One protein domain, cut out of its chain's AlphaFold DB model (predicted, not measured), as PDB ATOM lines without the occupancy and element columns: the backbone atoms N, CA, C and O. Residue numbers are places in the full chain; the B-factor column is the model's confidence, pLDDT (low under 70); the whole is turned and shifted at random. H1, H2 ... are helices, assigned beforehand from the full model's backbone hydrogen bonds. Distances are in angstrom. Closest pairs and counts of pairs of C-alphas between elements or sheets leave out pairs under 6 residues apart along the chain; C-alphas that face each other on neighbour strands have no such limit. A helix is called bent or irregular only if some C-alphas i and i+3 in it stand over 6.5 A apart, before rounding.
ATOM      1  N   ALA A   2      93.949 182.808 204.234       57.72
ATOM      2  CA  ALA A   2      95.228 183.356 204.696       57.72
ATOM      3  C   ALA A   2      95.298 183.648 206.210       57.72
ATOM      4  O   ALA A   2      96.310 183.347 206.826       57.72
ATOM      5  N   LEU A   3      94.210 184.141 206.818       62.47
ATOM      6  CA  LEU A   3      94.187 184.492 208.245       62.47
ATOM      7  C   LEU A   3      94.373 183.286 209.180       62.47
ATOM      8  O   LEU A   3      95.113 183.404 210.139       62.47
ATOM      9  N   ILE A   4      93.771 182.121 208.906       63.78
ATOM     10  CA  ILE A   4      93.931 180.928 209.769       63.78
ATOM     11  C   ILE A   4      95.361 180.384 209.676       63.78
ATOM     12  O   ILE A   4      95.955 180.034 210.690       63.78
ATOM     13  N   ASN A   5      95.921 180.365 208.463       64.62
ATOM     14  CA  ASN A   5      97.283 179.886 208.214       64.62
ATOM     15  C   ASN A   5      98.339 180.760 208.902       64.62
ATOM     16  O   ASN A   5      99.378 180.269 209.319       64.62
ATOM     17  N   GLN A   6      98.065 182.059 209.041       68.56
ATOM     18  CA  GLN A   6      98.984 183.014 209.656       68.56
ATOM     19  C   GLN A   6      99.205 182.756 211.154       68.56
ATOM     20  O   GLN A   6     100.244 183.120 211.695       68.56
ATOM     21  N   TRP A   7      98.240 182.107 211.812       75.31
ATOM     22  CA  TRP A   7      98.282 181.780 213.237       75.31
ATOM     23  C   TRP A   7      98.648 180.313 213.516       75.31
ATOM     24  O   TRP A   7      98.783 179.945 214.681       75.31
ATOM     25  N   GLU A   8      98.831 179.483 212.479       70.44
ATOM     26  CA  GLU A   8      99.045 178.030 212.603       70.44
ATOM     27  C   GLU A   8     100.358 177.663 213.316       70.44
ATOM     28  O   GLU A   8     100.383 176.716 214.098       70.44
ATOM     29  N   ASP A   9     101.418 178.452 213.123       72.69
ATOM     30  CA  ASP A   9     102.732 178.240 213.755       72.69
ATOM     31  C   ASP A   9     103.031 179.207 214.912       72.69
ATOM     32  O   ASP A   9     104.121 179.207 215.492       72.69
ATOM     33  N   VAL A  10     102.057 180.028 215.303       78.75
ATOM     34  CA  VAL A  10     102.221 180.971 216.413       78.75
ATOM     35  C   VAL A  10     102.041 180.228 217.739       78.75
ATOM     36  O   VAL A  10     100.946 180.144 218.297       78.75
ATOM     37  N   LYS A  11     103.145 179.664 218.242       71.25
ATOM     38  CA  LYS A  11     103.182 178.864 219.482       71.25
ATOM     39  C   LYS A  11     103.373 179.681 220.759       71.25
ATOM     40  O   LYS A  11     103.079 179.176 221.836       71.25
ATOM     41  N   SER A  12     103.876 180.909 220.649       66.06
ATOM     42  CA  SER A  12     104.083 181.800 221.790       66.06
ATOM     43  C   SER A  12     103.925 183.251 221.358       66.06
ATOM     44  O   SER A  12     104.628 183.711 220.460       66.06
ATOM     45  N   LEU A  13     103.006 183.961 222.003       74.25
ATOM     46  CA  LEU A  13     102.830 185.404 221.880       74.25
ATOM     47  C   LEU A  13     103.364 186.071 223.142       74.25
ATOM     48  O   LEU A  13     102.899 185.784 224.247       74.25
ATOM     49  N   ASP A  14     104.350 186.946 222.970       72.94
ATOM     50  CA  ASP A  14     104.950 187.665 224.085       72.94
ATOM     51  C   ASP A  14     104.082 188.876 224.439       72.94
ATOM     52  O   ASP A  14     104.108 189.929 223.794       72.94
ATOM     53  N   CYS A  15     103.224 188.690 225.434       66.94
ATOM     54  CA  CYS A  15     102.395 189.762 225.949       66.94
ATOM     55  C   CYS A  15     103.180 190.547 226.989       66.94
ATOM     56  O   CYS A  15     103.104 190.264 228.187       66.94
ATOM     57  N   ASN A  16     103.871 191.587 226.531       66.00
ATOM     58  CA  ASN A  16     104.297 192.670 227.405       66.00
ATOM     59  C   ASN A  16     103.042 193.204 228.109       66.00
ATOM     60  O   ASN A  16     102.160 193.771 227.464       66.00
ATOM     61  N   GLN A  17     102.910 192.923 229.407       61.75
ATOM     62  CA  GLN A  17     101.701 193.154 230.197       61.75
ATOM     63  C   GLN A  17     101.409 194.655 230.361       61.75
ATOM     64  O   GLN A  17     101.621 195.239 231.419       61.75
ATOM     65  N   VAL A  18     100.883 195.298 229.320       56.41
ATOM     66  CA  VAL A  18     100.358 196.665 229.383       56.41
ATOM     67  C   VAL A  18      98.906 196.585 229.863       56.41
ATOM     68  O   VAL A  18      97.964 196.682 229.084       56.41
ATOM     69  N   GLY A  19      98.744 196.345 231.168       52.47
ATOM     70  CA  GLY A  19      97.481 196.461 231.903       52.47
ATOM     71  C   GLY A  19      96.464 195.341 231.664       52.47
ATOM     72  O   GLY A  19      95.854 195.288 230.610       52.47
ATOM     73  N   ASN A  20      96.251 194.490 232.677       54.44
ATOM     74  CA  ASN A  20      95.049 193.692 233.010       54.44
ATOM     75  C   ASN A  20      94.137 193.114 231.894       54.44
ATOM     76  O   ASN A  20      92.972 192.809 232.145       54.44
ATOM     77  N   ARG A  21      94.625 192.941 230.664       62.34
ATOM     78  CA  ARG A  21      93.897 192.308 229.561       62.34
ATOM     79  C   ARG A  21      94.265 190.832 229.503       62.34
ATOM     80  O   ARG A  21      95.432 190.472 229.663       62.34
ATOM     81  N   THR A  22      93.272 189.983 229.259       63.97
ATOM     82  CA  THR A  22      93.449 188.561 228.957       63.97
ATOM     83  C   THR A  22      94.330 188.425 227.719       63.97
ATOM     84  O   THR A  22      93.905 188.670 226.593       63.97
ATOM     85  N   CYS A  23      95.599 188.103 227.945       68.06
ATOM     86  CA  CYS A  23      96.551 187.805 226.888       68.06
ATOM     87  C   CYS A  23      96.324 186.376 226.386       68.06
ATOM     88  O   CYS A  23      96.384 185.425 227.170       68.06
ATOM     89  N   TYR A  24      96.130 186.231 225.080       74.06
ATOM     90  CA  TYR A  24      96.166 184.939 224.403       74.06
ATOM     91  C   TYR A  24      97.622 184.547 224.162       74.06
ATOM     92  O   TYR A  24      98.381 185.322 223.586       74.06
ATOM     93  N   ARG A  25      98.027 183.359 224.621       75.19
ATOM     94  CA  ARG A  25      99.429 182.917 224.538       75.19
ATOM     95  C   ARG A  25      99.758 182.193 223.243       75.19
ATOM     96  O   ARG A  25     100.933 182.077 222.906       75.19
ATOM     97  N   THR A  26      98.746 181.736 222.511       77.44
ATOM     98  CA  THR A  26      98.922 181.012 221.253       77.44
ATOM     99  C   THR A  26      98.016 181.568 220.160       77.44
ATOM    100  O   THR A  26      96.957 182.139 220.430       77.44
ATOM    101  N   GLY A  27      98.412 181.371 218.900       75.69
ATOM    102  CA  GLY A  27      97.565 181.695 217.752       75.69
ATOM    103  C   GLY A  27      96.268 180.885 217.735       75.69
ATOM    104  O   GLY A  27      95.228 181.400 217.333       75.69
ATOM    105  N   ASN A  28      96.296 179.656 218.258       77.94
ATOM    106  CA  ASN A  28      95.102 178.824 218.385       77.94
ATOM    107  C   ASN A  28      94.068 179.413 219.349       77.94
ATOM    108  O   ASN A  28      92.882 179.360 219.036       77.94
ATOM    109  N   ASP A  29      94.489 180.015 220.462       77.94
ATOM    110  CA  ASP A  29      93.558 180.648 221.408       77.94
ATOM    111  C   ASP A  29      92.837 181.845 220.767       77.94
ATOM    112  O   ASP A  29      91.645 182.057 220.985       77.94
ATOM    113  N   ILE A  30      93.544 182.599 219.919       79.25
ATOM    114  CA  ILE A  30      92.973 183.708 219.144       79.25
ATOM    115  C   ILE A  30      91.990 183.175 218.100       79.25
ATOM    116  O   ILE A  30      90.880 183.691 217.964       79.25
ATOM    117  N   LEU A  31      92.374 182.127 217.369       77.19
ATOM    118  CA  LEU A  31      91.499 181.491 216.384       77.19
ATOM    119  C   LEU A  31      90.239 180.901 217.030       77.19
ATOM    120  O   LEU A  31      89.169 180.972 216.423       77.19
ATOM    121  N   ASP A  32      90.341 180.351 218.242       77.94
ATOM    122  CA  ASP A  32      89.192 179.874 219.016       77.94
ATOM    123  C   ASP A  32      88.296 181.048 219.446       77.94
ATOM    124  O   ASP A  32      87.103 181.050 219.141       77.94
ATOM    125  N   TYR A  33      88.875 182.108 220.029       78.50
ATOM    126  CA  TYR A  33      88.138 183.304 220.460       78.50
ATOM    127  C   TYR A  33      87.327 183.956 219.330       78.50
ATOM    128  O   TYR A  33      86.172 184.330 219.524       78.50
ATOM    129  N   TYR A  34      87.903 184.061 218.130       74.44
ATOM    130  CA  TYR A  34      87.218 184.631 216.966       74.44
ATOM    131  C   TYR A  34      86.325 183.626 216.216       74.44
ATOM    132  O   TYR A  34      85.783 183.953 215.160       74.44
ATOM    133  N   GLY A  35      86.159 182.400 216.724       70.62
ATOM    134  CA  GLY A  35      85.304 181.384 216.107       70.62
ATOM    135  C   GLY A  35      85.850 180.822 214.790       70.62
ATOM    136  O   GLY A  35      85.143 180.107 214.077       70.62
ATOM    137  N   PHE A  36      87.121 181.077 214.473       70.31
ATOM    138  CA  PHE A  36      87.830 180.546 213.306       70.31
ATOM    139  C   PHE A  36      88.332 179.113 213.527       70.31
ATOM    140  O   PHE A  36      89.375 178.714 213.002       70.31
ATOM    141  N   LYS A  37      87.578 178.287 214.265       69.38
ATOM    142  CA  LYS A  37      87.901 176.862 214.379       69.38
ATOM    143  C   LYS A  37      87.953 176.250 212.986       69.38
ATOM    144  O   LYS A  37      86.980 176.324 212.231       69.38
ATOM    145  N   LYS A  38      89.051 175.548 212.678       65.81
ATOM    146  CA  LYS A  38      89.194 174.738 211.449       65.81
ATOM    147  C   LYS A  38      87.980 173.821 211.211       65.81
ATOM    148  O   LYS A  38      87.613 173.583 210.067       65.81
ATOM    149  N   ALA A  39      87.296 173.382 212.271       69.75
ATOM    150  CA  ALA A  39      86.059 172.603 212.179       69.75
ATOM    151  C   ALA A  39      84.912 173.328 211.437       69.75
ATOM    152  O   ALA A  39      84.175 172.702 210.678       69.75
ATOM    153  N   HIS A  40      84.760 174.644 211.613       70.94
ATOM    154  CA  HIS A  40      83.728 175.433 210.924       70.94
ATOM    155  C   HIS A  40      84.181 175.935 209.558       70.94
ATOM    156  O   HIS A  40      83.347 176.230 208.704       70.94
ATOM    157  N   TYR A  41      85.493 175.984 209.334       74.88
ATOM    158  CA  TYR A  41      86.081 176.439 208.087       74.88
ATOM    159  C   TYR A  41      85.583 175.628 206.875       74.88
ATOM    160  O   TYR A  41      85.061 176.204 205.922       74.88
ATOM    161  N   ASN A  42      85.639 174.293 206.953       74.94
ATOM    162  CA  ASN A  42      85.183 173.417 205.867       74.94
ATOM    163  C   ASN A  42      83.674 173.542 205.608       74.94
ATOM    164  O   ASN A  42      83.241 173.548 204.457       74.94
ATOM    165  N   ARG A  43      82.868 173.695 206.670       82.56
ATOM    166  CA  ARG A  43      81.416 173.885 206.547       82.56
ATOM    167  C   ARG A  43      81.076 175.218 205.881       82.56
ATOM    168  O   ARG A  43      80.251 175.243 204.975       82.56
ATOM    169  N   ASN A  44      81.726 176.306 206.292       82.75
ATOM    170  CA  ASN A  44      81.515 177.623 205.691       82.75
ATOM    171  C   ASN A  44      81.966 177.654 204.228       82.75
ATOM    172  O   ASN A  44      81.266 178.220 203.395       82.75
ATOM    173  N   LEU A  45      83.092 177.012 203.902       85.06
ATOM    174  CA  LEU A  45      83.560 176.900 202.522       85.06
ATOM    175  C   LEU A  45      82.574 176.104 201.650       85.06
ATOM    176  O   LEU A  45      82.262 176.531 200.543       85.06
ATOM    177  N   GLY A  46      82.031 174.996 202.166       90.38
ATOM    178  CA  GLY A  46      81.001 174.213 201.479       90.38
ATOM    179  C   GLY A  46      79.704 174.994 201.248       90.38
ATOM    180  O   GLY A  46      79.160 174.962 200.148       90.38
ATOM    181  N   LEU A  47      79.235 175.751 202.247       90.38
ATOM    182  CA  LEU A  47      78.057 176.619 202.109       90.38
ATOM    183  C   LEU A  47      78.285 177.753 201.104       90.38
ATOM    184  O   LEU A  47      77.395 178.051 200.311       90.38
ATOM    185  N   LEU A  48      79.475 178.359 201.102       89.81
ATOM    186  CA  LEU A  48      79.847 179.374 200.117       89.81
ATOM    187  C   LEU A  48      79.806 178.796 198.696       89.81
ATOM    188  O   LEU A  48      79.289 179.435 197.786       89.81
ATOM    189  N   PHE A  49      80.310 177.574 198.517       93.25
ATOM    190  CA  PHE A  49      80.281 176.879 197.232       93.25
ATOM    191  C   PHE A  49      78.850 176.528 196.803       93.25
ATOM    192  O   PHE A  49      78.486 176.727 195.648       93.25
ATOM    193  N   ALA A  50      78.014 176.076 197.742       93.50
ATOM    194  CA  ALA A  50      76.602 175.801 197.498       93.50
ATOM    195  C   ALA A  50      75.831 177.062 197.075       93.50
ATOM    196  O   ALA A  50      75.052 177.001 196.128       93.50
ATOM    197  N   LEU A  51      76.086 178.207 197.716       93.00
ATOM    198  CA  LEU A  51      75.552 179.505 197.290       93.00
ATOM    199  C   LEU A  51      76.037 179.869 195.886       93.00
ATOM    200  O   LEU A  51      75.240 180.291 195.054       93.00
ATOM    201  N   PHE A  52      77.325 179.669 195.607       93.25
ATOM    202  CA  PHE A  52      77.892 179.975 194.298       93.25
ATOM    203  C   PHE A  52      77.259 179.151 193.181       93.25
ATOM    204  O   PHE A  52      77.014 179.715 192.131       93.25
ATOM    205  N   ILE A  53      76.988 177.858 193.398       92.12
ATOM    206  CA  ILE A  53      76.312 176.992 192.417       92.12
ATOM    207  C   ILE A  53      74.816 177.303 192.336       92.12
ATOM    208  O   ILE A  53      74.268 177.359 191.242       92.12
ATOM    209  N   GLY A  54      74.144 177.487 193.475       92.00
ATOM    210  CA  GLY A  54      72.694 177.697 193.522       92.00
ATOM    211  C   GLY A  54      72.242 179.032 192.929       92.00
ATOM    212  O   GLY A  54      71.122 179.129 192.442       92.00
ATOM    213  N   PHE A  55      73.115 180.042 192.952       84.56
ATOM    214  CA  PHE A  55      72.894 181.351 192.331       84.56
ATOM    215  C   PHE A  55      73.723 181.558 191.046       84.56
ATOM    216  O   PHE A  55      73.829 182.694 190.577       84.56
ATOM    217  N   ARG A  56      74.330 180.495 190.493       55.66
ATOM    218  CA  ARG A  56      75.048 180.533 189.206       55.66
ATOM    219  C   ARG A  56      74.096 180.507 188.024       55.66
ATOM    220  O   ARG A  56      74.493 181.138 187.010       55.66
TER     221      ARG A  56
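What this domain is: This is residues 2 to 56 of the 56 residues of the protein "Hypothetical protein" of Rotaria socialis (UniProt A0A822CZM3). Two short helices, H1 and H2, lie near each other in a small, loosely joined body, and from one end of it most of the long helix H3 sticks out as an arm. At the other end the long link between H1 and H2 swings out as an open loop, with residues 16 to 22 standing free. The printed part has 55 residues with three named helices, H1, H2 and H3 in chain order, and no named strand; the class is all helix. The whole is extended, with a radius of gyration of the C-alphas of 15.8 A and spans of 50 by 21 by 15 A, and the loop and the arm make its length.

Where its parts are: H1 takes residues 2 to 6, 6.2 A from first to last C-alpha, beginning at C-alpha 2 at (95.228, 183.356, 204.696). Residues 7 to 26 hold no named element. H2 takes residues 27 to 33, 9.9 A long, from C-alpha 27 at (97.565, 181.695, 217.752). H3 takes residues 38 to 54, 24.5 A long, and ends at C-alpha 54 at (72.694, 177.697, 193.522). H3 is neither bent nor irregular, but only just: C-alphas 39 and 42 are 6.4 A apart.

How they stand to each other: H1 and H2 are close but not clearly touching; their closest C-alphas, of Ile 4 and Leu 31, are 7.1 A apart. H1 and H3 are also close but not clearly touching, with the closest C-alphas, of Ile 4 and Lys 38, 8.0 A apart. H2 and H3 are apart, though a tight link of 4 residues joins them. Every O i to N i+4 pair is within hydrogen-bond range in H1 and H2, and 11 of 13 are in H3.

The domain as a whole: The C-alphas farthest apart, of Gly 19 and Arg 56, are 50.8 A apart. Residues 42 to 56, of which 42 to 54 belong to H3, stand free. The printed part has no cut and ends at the chain's last residue. The link from H1 to H2, 20 residues, is long. The mean pLDDT of the printed part is 74.2, with residues 2 to 6, 12, 15 to 23, 37 to 39 and 56 under 70.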